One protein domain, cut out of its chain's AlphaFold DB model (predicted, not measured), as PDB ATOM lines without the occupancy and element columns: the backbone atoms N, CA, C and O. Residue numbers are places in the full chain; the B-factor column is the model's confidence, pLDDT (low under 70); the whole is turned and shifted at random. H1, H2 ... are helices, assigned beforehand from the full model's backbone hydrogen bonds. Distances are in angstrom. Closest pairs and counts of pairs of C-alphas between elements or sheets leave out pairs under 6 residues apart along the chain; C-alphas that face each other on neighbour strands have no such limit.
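What this domain is: This is residues 2 to 46 and 61 to 86 of the 252 residues of an uncharacterized protein of Fusarium oxysporum f. sp. cubense (strain race 4) (UniProt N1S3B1). A loose, flat frame: short H4 and H5 lie between H1 on one side and H3 on the other, and H2 sits by the start of H3. Residues 42 to 43 and 66 to 67 pair briefly, antiparallel, at the far end. The 71 printed residues, all helix in class, have H1 to H5 in order and no named strand; the radius of gyration of the C-alphas is 14.2 A, the spans 42 by 31 by 17 A.

How they stand to each other: H1, residues 2 to 11, only just touches H5, residues 77 to 83, with 3 pairs of C-alphas within 8 A, closest Leu 10 and Arg 81 at 6.6 A. They run opposite ways at a steep tilt of 68 degrees, only just short of about perpendicular. H2, residues 21 to 24, is close but not clearly touching H3, residues 28 to 39; the closest C-alphas, Leu 22 and Arg 31, are 7.0 A apart. H3 is likewise close to H5, about perpendicular at 80 degrees, closest C-alphas Phe 35 and Thr 83 at 7.2 A. H4, residues 71 to 74, touches H5 only at the corner, closest C-alphas Leu 73 and Tyr 80 at 4.9 A. H1 and H3 are apart. In H1, H3 and H5 every O i to N i+4 pair is within hydrogen-bond range; H2 and H4 are too short for one.

Where its parts are: H1 starts at C-alpha 2 (282.201, 221.598, 349.785) and is 14.4 A long; H3 is 15.8 A; H5 ends at C-alpha 83 (268.849, 227.722, 342.811).

The domain as a whole: Residues 47 to 60 are not printed, C-alphas 46 and 61 being 16.6 A apart; no link printed whole is long. Residues 2 to 4 are under pLDDT 70.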
ATOM      1  N   ALA A   2     283.430 220.982 350.334       58.66
ATOM      2  CA  ALA A   2     282.201 221.598 349.785       58.66
ATOM      3  C   ALA A   2     281.247 220.637 349.028       58.66
ATOM      4  O   ALA A   2     280.029 220.788 349.094       58.66
ATOM      5  N   THR A   3     281.773 219.622 348.331       60.69
ATOM      6  CA  THR A   3     280.951 218.615 347.627       60.69
ATOM      7  C   THR A   3     280.117 217.758 348.586       60.69
ATOM      8  O   THR A   3     278.961 217.476 348.276       60.69
ATOM      9  N   LEU A   4     280.669 217.426 349.760       63.62
ATOM     10  CA  LEU A   4     279.993 216.647 350.803       63.62
ATOM     11  C   LEU A   4     278.861 217.452 351.454       63.62
ATOM     12  O   LEU A   4     277.763 216.934 351.620       63.62
ATOM     13  N   LEU A   5     279.090 218.745 351.726       76.94
ATOM     14  CA  LEU A   5     278.065 219.628 352.294       76.94
ATOM     15  C   LEU A   5     276.854 219.776 351.363       76.94
ATOM     16  O   LEU A   5     275.714 219.694 351.806       76.94
ATOM     17  N   ARG A   6     277.082 219.953 350.056       83.25
ATOM     18  CA  ARG A   6     275.979 220.021 349.089       83.25
ATOM     19  C   ARG A   6     275.188 218.719 349.045       83.25
ATOM     20  O   ARG A   6     273.966 218.773 349.034       83.25
ATOM     21  N   GLN A   7     275.869 217.579 348.936       82.00
ATOM     22  CA  GLN A   7     275.194 216.280 348.873       82.00
ATOM     23  C   GLN A   7     274.334 216.050 350.119       82.00
ATOM     24  O   GLN A   7     273.200 215.610 349.982       82.00
ATOM     25  N   ASP A   8     274.822 216.447 351.296       84.25
ATOM     26  CA  ASP A   8     274.061 216.402 352.548       84.25
ATOM     27  C   ASP A   8     272.851 217.358 352.566       84.25
ATOM     28  O   ASP A   8     271.778 217.008 353.052       84.25
ATOM     29  N   ILE A   9     272.978 218.567 352.006       85.69
ATOM     30  CA  ILE A   9     271.839 219.491 351.887       85.69
ATOM     31  C   ILE A   9     270.784 218.932 350.922       85.69
ATOM     32  O   ILE A   9     269.591 219.012 351.211       85.69
ATOM     33  N   LEU A  10     271.212 218.377 349.784       85.94
ATOM     34  CA  LEU A  10     270.312 217.878 348.743       85.94
ATOM     35  C   LEU A  10     269.660 216.536 349.101       85.94
ATOM     36  O   LEU A  10     268.553 216.278 348.622       85.94
ATOM     37  N   SER A  11     270.299 215.710 349.935       87.44
ATOM     38  CA  SER A  11     269.755 214.421 350.387       87.44
ATOM     39  C   SER A  11     268.602 214.569 351.378       87.44
ATOM     40  O   SER A  11     267.763 213.679 351.487       87.44
ATOM     41  N   LYS A  12     268.521 215.701 352.084       89.00
ATOM     42  CA  LYS A  12     267.474 215.955 353.072       89.00
ATOM     43  C   LYS A  12     266.267 216.625 352.423       89.00
ATOM     44  O   LYS A  12     266.404 217.591 351.669       89.00
ATOM     45  N   ALA A  13     265.070 216.159 352.774       85.75
ATOM     46  CA  ALA A  13     263.843 216.841 352.386       85.75
ATOM     47  C   ALA A  13     263.832 218.283 352.949       85.75
ATOM     48  O   ALA A  13     264.267 218.503 354.090       85.75
ATOM     49  N   PRO A  14     263.402 219.283 352.160       85.50
ATOM     50  CA  PRO A  14     263.189 220.629 352.664       85.50
ATOM     51  C   PRO A  14     262.005 220.624 353.634       85.50
ATOM     52  O   PRO A  14     261.014 219.934 353.408       85.50
ATOM     53  N   ILE A  15     262.115 221.407 354.707       88.06
ATOM     54  CA  ILE A  15     260.973 221.700 355.577       88.06
ATOM     55  C   ILE A  15     259.956 222.487 354.731       88.06
ATOM     56  O   ILE A  15     260.391 223.434 354.059       88.06
ATOM     57  N   PRO A  16     258.657 222.128 354.741       88.75
ATOM     58  CA  PRO A  16     257.617 222.899 354.062       88.75
ATOM     59  C   PRO A  16     257.723 224.393 354.387       88.75
ATOM     60  O   PRO A  16     258.068 224.773 355.505       88.75
ATOM     61  N   GLN A  17     257.517 225.246 353.388       91.19
ATOM     62  CA  GLN A  17     257.681 226.701 353.511       91.19
ATOM     63  C   GLN A  17     256.314 227.398 353.532       91.19
ATOM     64  O   GLN A  17     256.131 228.441 352.908       91.19
ATOM     65  N   ASP A  18     255.357 226.808 354.245       92.44
ATOM     66  CA  ASP A  18     253.936 227.180 354.195       92.44
ATOM     67  C   ASP A  18     253.650 228.545 354.846       92.44
ATOM     68  O   ASP A  18     252.652 229.193 354.555       92.44
ATOM     69  N   GLU A  19     254.561 229.036 355.684       93.25
ATOM     70  CA  GLU A  19     254.485 230.383 356.268       93.25
ATOM     71  C   GLU A  19     255.144 231.452 355.382       93.25
ATOM     72  O   GLU A  19     255.051 232.649 355.653       93.25
ATOM     73  N   SER A  20     255.826 231.046 354.307       94.06
ATOM     74  CA  SER A  20     256.541 231.969 353.437       94.06
ATOM     75  C   SER A  20     255.641 232.440 352.291       94.06
ATOM     76  O   SER A  20     255.246 231.620 351.454       94.06
ATOM     77  N   PRO A  21     255.351 233.749 352.157       94.62
ATOM     78  CA  PRO A  21     254.595 234.263 351.015       94.62
ATOM     79  C   PRO A  21     255.322 234.010 349.689       94.62
ATOM     80  O   PRO A  21     254.678 233.834 348.658       94.62
ATOM     81  N   LEU A  22     256.656 233.910 349.717       94.62
ATOM     82  CA  LEU A  22     257.461 233.538 348.557       94.62
ATOM     83  C   LEU A  22     257.036 232.176 347.993       94.62
ATOM     84  O   LEU A  22     256.951 232.038 346.781       94.62
ATOM     85  N   PHE A  23     256.737 231.190 348.846       94.38
ATOM     86  CA  PHE A  23     256.355 229.839 348.418       94.38
ATOM     87  C   PHE A  23     254.841 229.617 348.342       94.38
ATOM     88  O   PHE A  23     254.399 228.778 347.563       94.38
ATOM     89  N   THR A  24     254.042 230.373 349.099       96.00
ATOM     90  CA  THR A  24     252.577 230.205 349.136       96.00
ATOM     91  C   THR A  24     251.801 231.142 348.223       96.00
ATOM     92  O   THR A  24     250.659 230.840 347.878       96.00
ATOM     93  N   LYS A  25     252.373 232.290 347.842       96.69
ATOM     94  CA  LYS A  25     251.707 233.275 346.974       96.69
ATOM     95  C   LYS A  25     252.308 233.340 345.578       96.69
ATOM     96  O   LYS A  25     251.586 233.695 344.651       96.69
ATOM     97  N   LEU A  26     253.598 233.033 345.422       96.31
ATOM     98  CA  LEU A  26     254.282 233.171 344.138       96.31
ATOM     99  C   LEU A  26     254.472 231.814 343.452       96.31
ATOM    100  O   LEU A  26     255.002 230.884 344.073       96.31
ATOM    101  N   PRO A  27     254.091 231.696 342.168       95.94
ATOM    102  CA  PRO A  27     254.359 230.497 341.389       95.94
ATOM    103  C   PRO A  27     255.864 230.359 341.108       95.94
ATOM    104  O   PRO A  27     256.642 231.303 341.296       95.94
ATOM    105  N   GLY A  28     256.281 229.163 340.686       93.94
ATOM    106  CA  GLY A  28     257.695 228.818 340.511       93.94
ATOM    107  C   GLY A  28     258.430 229.750 339.548       93.94
ATOM    108  O   GLY A  28     259.559 230.133 339.817       93.94
ATOM    109  N   GLU A  29     257.767 230.198 338.489       96.31
ATOM    110  CA  GLU A  29     258.310 231.071 337.446       96.31
ATOM    111  C   GLU A  29     258.628 232.478 337.974       96.31
ATOM    112  O   GLU A  29     259.654 233.079 337.641       96.31
ATOM    113  N   VAL A  30     257.764 233.008 338.847       96.88
ATOM    114  CA  VAL A  30     257.987 234.315 339.481       96.88
ATOM    115  C   VAL A  30     259.112 234.210 340.505       96.88
ATOM    116  O   VAL A  30     259.971 235.091 340.562       96.88
ATOM    117  N   ARG A  31     259.161 233.114 341.277       96.44
ATOM    118  CA  ARG A  31     260.296 232.846 342.171       96.44
ATOM    119  C   ARG A  31     261.600 232.736 341.391       96.44
ATOM    120  O   ARG A  31     262.578 233.367 341.774       96.44
ATOM    121  N   ASP A  32     261.596 232.000 340.283       95.69
ATOM    122  CA  ASP A  32     262.757 231.825 339.416       95.69
ATOM    123  C   ASP A  32     263.285 233.165 338.899       95.69
ATOM    124  O   ASP A  32     264.488 233.421 338.959       95.69
ATOM    125  N   SER A  33     262.379 234.059 338.493       96.50
ATOM    126  CA  SER A  33     262.718 235.423 338.082       96.50
ATOM    127  C   SER A  33     263.384 236.200 339.223       96.50
ATOM    128  O   SER A  33     264.475 236.738 339.043       96.50
ATOM    129  N   ILE A  34     262.782 236.209 340.419       96.00
ATOM    130  CA  ILE A  34     263.341 236.872 341.611       96.00
ATOM    131  C   ILE A  34     264.731 236.319 341.936       96.00
ATOM    132  O   ILE A  34     265.680 237.079 342.128       96.00
ATOM    133  N   PHE A  35     264.872 234.995 341.978       96.44
ATOM    134  CA  PHE A  35     266.142 234.340 342.263       96.44
ATOM    135  C   PHE A  35     267.191 234.663 341.216       96.44
ATOM    136  O   PHE A  35     268.346 234.879 341.569       96.44
ATOM    137  N   SER A  36     266.801 234.738 339.947       95.81
ATOM    138  CA  SER A  36     267.725 235.075 338.874       95.81
ATOM    139  C   SER A  36     268.219 236.514 338.993       95.81
ATOM    140  O   SER A  36     269.421 236.734 338.891       95.81
ATOM    141  N   TYR A  37     267.356 237.475 339.338       94.69
ATOM    142  CA  TYR A  37     267.797 238.845 339.627       94.69
ATOM    143  C   TYR A  37     268.787 238.908 340.794       94.69
ATOM    144  O   TYR A  37     269.817 239.568 340.689       94.69
ATOM    145  N   VAL A  38     268.506 238.204 341.894       94.56
ATOM    146  CA  VAL A  38     269.367 238.219 343.090       94.56
ATOM    147  C   VAL A  38     270.710 237.520 342.849       94.56
ATOM    148  O   VAL A  38     271.722 237.934 343.405       94.56
ATOM    149  N   LEU A  39     270.721 236.454 342.046       95.88
ATOM    150  CA  LEU A  39     271.892 235.601 341.810       95.88
ATOM    151  C   LEU A  39     272.640 235.935 340.510       95.88
ATOM    152  O   LEU A  39     273.538 235.185 340.126       95.88
ATOM    153  N   THR A  40     272.283 237.023 339.826       94.12
ATOM    154  CA  THR A  40     273.070 237.530 338.693       94.12
ATOM    155  C   THR A  40     274.389 238.108 339.203       94.12
ATOM    156  O   THR A  40     274.463 238.648 340.308       94.12
ATOM    157  N   ASP A  41     275.458 237.940 338.429       91.75
ATOM    158  CA  ASP A  41     276.768 238.465 338.786       91.75
ATOM    159  C   ASP A  41     276.863 239.989 338.650       91.75
ATOM    160  O   ASP A  41     276.100 240.644 337.942       91.75
ATOM    161  N   HIS A  42     277.828 240.554 339.363       90.12
ATOM    162  CA  HIS A  42     278.198 241.956 339.283       90.12
ATOM    163  C   HIS A  42     279.704 242.120 339.543       90.12
ATOM    164  O   HIS A  42     280.320 241.269 340.201       90.12
ATOM    165  N   PRO A  43     280.317 243.237 339.108       88.69
ATOM    166  CA  PRO A  43     281.693 243.549 339.471       88.69
ATOM    167  C   PRO A  43     281.878 243.517 340.993       88.69
ATOM    168  O   PRO A  43     281.070 244.086 341.735       88.69
ATOM    169  N   ASP A  44     282.919 242.835 341.474       87.81
ATOM    170  CA  ASP A  44     283.193 242.758 342.907       87.81
ATOM    171  C   ASP A  44     283.587 244.149 343.439       87.81
ATOM    172  O   ASP A  44     284.558 244.744 342.954       87.81
ATOM    173  N   PRO A  45     282.863 244.694 344.434       87.81
ATOM    174  CA  PRO A  45     283.141 246.029 344.954       87.81
ATOM    175  C   PRO A  45     284.428 246.091 345.796       87.81
ATOM    176  O   PRO A  45     284.905 247.185 346.105       87.81
ATOM    177  N   THR A  46     285.002 244.946 346.181       88.19
ATOM    178  CA  THR A  46     286.181 244.875 347.049       88.19
ATOM    179  C   THR A  46     287.408 245.477 346.351       88.19
ATOM    180  O   THR A  46     287.768 245.032 345.258       88.19
ATOM    181  N   SER A  61     283.840 247.711 330.696       77.75
ATOM    182  CA  SER A  61     282.973 246.531 330.829       77.75
ATOM    183  C   SER A  61     283.556 245.424 331.721       77.75
ATOM    184  O   SER A  61     282.855 244.469 332.041       77.75
ATOM    185  N   TYR A  62     284.821 245.533 332.142       82.69
ATOM    186  CA  TYR A  62     285.550 244.516 332.903       82.69
ATOM    187  C   TYR A  62     286.623 245.155 333.808       82.69
ATOM    188  O   TYR A  62     287.824 245.086 333.546       82.69
ATOM    189  N   LEU A  63     286.176 245.834 334.870       85.88
ATOM    190  CA  LEU A  63     287.043 246.586 335.799       85.88
ATOM    191  C   LEU A  63     287.498 245.774 337.023       85.88
ATOM    192  O   LEU A  63     288.444 246.151 337.719       85.88
ATOM    193  N   ALA A  64     286.805 244.681 337.327       86.62
ATOM    194  CA  ALA A  64     287.065 243.839 338.486       86.62
ATOM    195  C   ALA A  64     286.656 242.395 338.195       86.62
ATOM    196  O   ALA A  64     285.889 242.127 337.268       86.62
ATOM    197  N   ALA A  65     287.132 241.468 339.025       84.25
ATOM    198  CA  ALA A  65     286.605 240.110 339.018       84.25
ATOM    199  C   ALA A  65     285.084 240.126 339.267       84.25
ATOM    200  O   ALA A  65     284.600 240.880 340.111       84.25
ATOM    201  N   GLN A  66     284.338 239.286 338.547       85.62
ATOM    202  CA  GLN A  66     282.899 239.117 338.772       85.62
ATOM    203  C   GLN A  66     282.642 238.371 340.087       85.62
ATOM    204  O   GLN A  66     283.352 237.413 340.422       85.62
ATOM    205  N   SER A  67     281.607 238.795 340.804       87.19
ATOM    206  CA  SER A  67     281.137 238.208 342.056       87.19
ATOM    207  C   SER A  67     279.619 238.049 342.033       87.19
ATOM    208  O   SER A  67     278.925 238.696 341.255       87.19
ATOM    209  N   THR A  68     279.100 237.171 342.884       90.56
ATOM    210  CA  THR A  68     277.663 236.903 343.002       90.56
ATOM    211  C   THR A  68     277.294 236.819 344.476       90.56
ATOM    212  O   THR A  68     277.931 236.080 345.235       90.56
ATOM    213  N   ASP A  69     276.241 237.526 344.894       90.56
ATOM    214  CA  ASP A  69     275.726 237.404 346.255       90.56
ATOM    215  C   ASP A  69     275.022 236.054 346.443       90.56
ATOM    216  O   ASP A  69     273.929 235.796 345.944       90.56
ATOM    217  N   THR A  70     275.658 235.162 347.200       92.75
ATOM    218  CA  THR A  70     275.152 233.809 347.465       92.75
ATOM    219  C   THR A  70     274.435 233.681 348.808       92.75
ATOM    220  O   THR A  70     274.059 232.572 349.196       92.75
ATOM    221  N   ARG A  71     274.195 234.782 349.542       94.31
ATOM    222  CA  ARG A  71     273.500 234.735 350.845       94.31
ATOM    223  C   ARG A  71     272.094 234.162 350.731       94.31
ATOM    224  O   ARG A  71     271.669 233.446 351.635       94.31
ATOM    225  N   LEU A  72     271.417 234.392 349.604       94.06
ATOM    226  CA  LEU A  72     270.116 233.795 349.309       94.06
ATOM    227  C   LEU A  72     270.155 232.259 349.418       94.06
ATOM    228  O   LEU A  72     269.258 231.668 350.011       94.06
ATOM    229  N   LEU A  73     271.227 231.609 348.957       93.94
ATOM    230  CA  LEU A  73     271.376 230.147 349.009       93.94
ATOM    231  C   LEU A  73     271.461 229.599 350.442       93.94
ATOM    232  O   LEU A  73     271.285 228.404 350.666       93.94
ATOM    233  N   ARG A  74     271.751 230.460 351.422       92.12
ATOM    234  CA  ARG A  74     271.894 230.093 352.836       92.12
ATOM    235  C   ARG A  74     270.606 230.269 353.640       92.12
ATOM    236  O   ARG A  74     270.614 229.978 354.830       92.12
ATOM    237  N   THR A  75     269.530 230.745 353.018       92.62
ATOM    238  CA  THR A  75     268.262 231.051 353.700       92.62
ATOM    239  C   THR A  75     267.491 229.787 354.077       92.62
ATOM    240  O   THR A  75     267.215 229.564 355.252       92.62
ATOM    241  N   CYS A  76     267.174 228.922 353.109       91.56
ATOM    242  CA  CYS A  76     266.511 227.645 353.357       91.56
ATOM    243  C   CYS A  76     266.841 226.592 352.286       91.56
ATOM    244  O   CYS A  76     267.318 226.896 351.189       91.56
ATOM    245  N   ARG A  77     266.560 225.316 352.595       92.31
ATOM    246  CA  ARG A  77     266.816 224.192 351.675       92.31
ATOM    247  C   ARG A  77     265.951 224.225 350.418       92.31
ATOM    248  O   ARG A  77     266.401 223.727 349.393       92.31
ATOM    249  N   ALA A  78     264.739 224.780 350.495       92.81
ATOM    250  CA  ALA A  78     263.859 224.908 349.334       92.81
ATOM    251  C   ALA A  78     264.493 225.833 348.283       92.81
ATOM    252  O   ALA A  78     264.709 225.411 347.151       92.81
ATOM    253  N   ILE A  79     264.933 227.026 348.705       94.69
ATOM    254  CA  ILE A  79     265.675 227.964 347.852       94.69
ATOM    255  C   ILE A  79     266.953 227.313 347.325       94.69
ATOM    256  O   ILE A  79     267.200 227.333 346.122       94.69
ATOM    257  N   TYR A  80     267.753 226.687 348.195       94.25
ATOM    258  CA  TYR A  80     268.992 226.037 347.768       94.25
ATOM    259  C   TYR A  80     268.750 224.975 346.684       94.25
ATOM    260  O   TYR A  80     269.474 224.932 345.693       94.25
ATOM    261  N   ARG A  81     267.725 224.128 346.838       90.69
ATOM    262  CA  ARG A  81     267.376 223.095 345.853       90.69
ATOM    263  C   ARG A  81     266.998 223.686 344.496       90.69
ATOM    264  O   ARG A  81     267.469 223.167 343.491       90.69
ATOM    265  N   GLU A  82     266.213 224.761 344.481       92.25
ATOM    266  CA  GLU A  82     265.790 225.431 343.242       92.25
ATOM    267  C   GLU A  82     266.946 226.193 342.558       92.25
ATOM    268  O   GLU A  82     266.922 226.375 341.345       92.25
ATOM    269  N   THR A  83     267.970 226.640 343.302       94.75
ATOM    270  CA  THR A  83     268.849 227.722 342.811       94.75
ATOM    271  C   THR A  83     270.356 227.519 342.960       94.75
ATOM    272  O   THR A  83     271.113 228.348 342.464       94.75
ATOM    273  N   TRP A  84     270.847 226.444 343.590       93.44
ATOM    274  CA  TRP A  84     272.286 226.297 343.894       93.44
ATOM    275  C   TRP A  84     273.218 226.411 342.674       93.44
ATOM    276  O   TRP A  84     274.385 226.770 342.828       93.44
ATOM    277  N   PHE A  85     272.728 226.079 341.477       93.25
ATOM    278  CA  PHE A  85     273.476 226.150 340.220       93.25
ATOM    279  C   PHE A  85     273.347 227.508 339.512       93.25
ATOM    280  O   PHE A  85     274.202 227.843 338.694       93.25
ATOM    281  N   LYS A  86     272.331 228.320 339.837       94.94
ATOM    282  CA  LYS A  86     272.048 229.600 339.165       94.94
ATOM    283  C   LYS A  86     273.198 230.609 339.188       94.94
ATOM    284  O   LYS A  86     273.440 231.176 338.129       94.94
TER     285      LYS A  86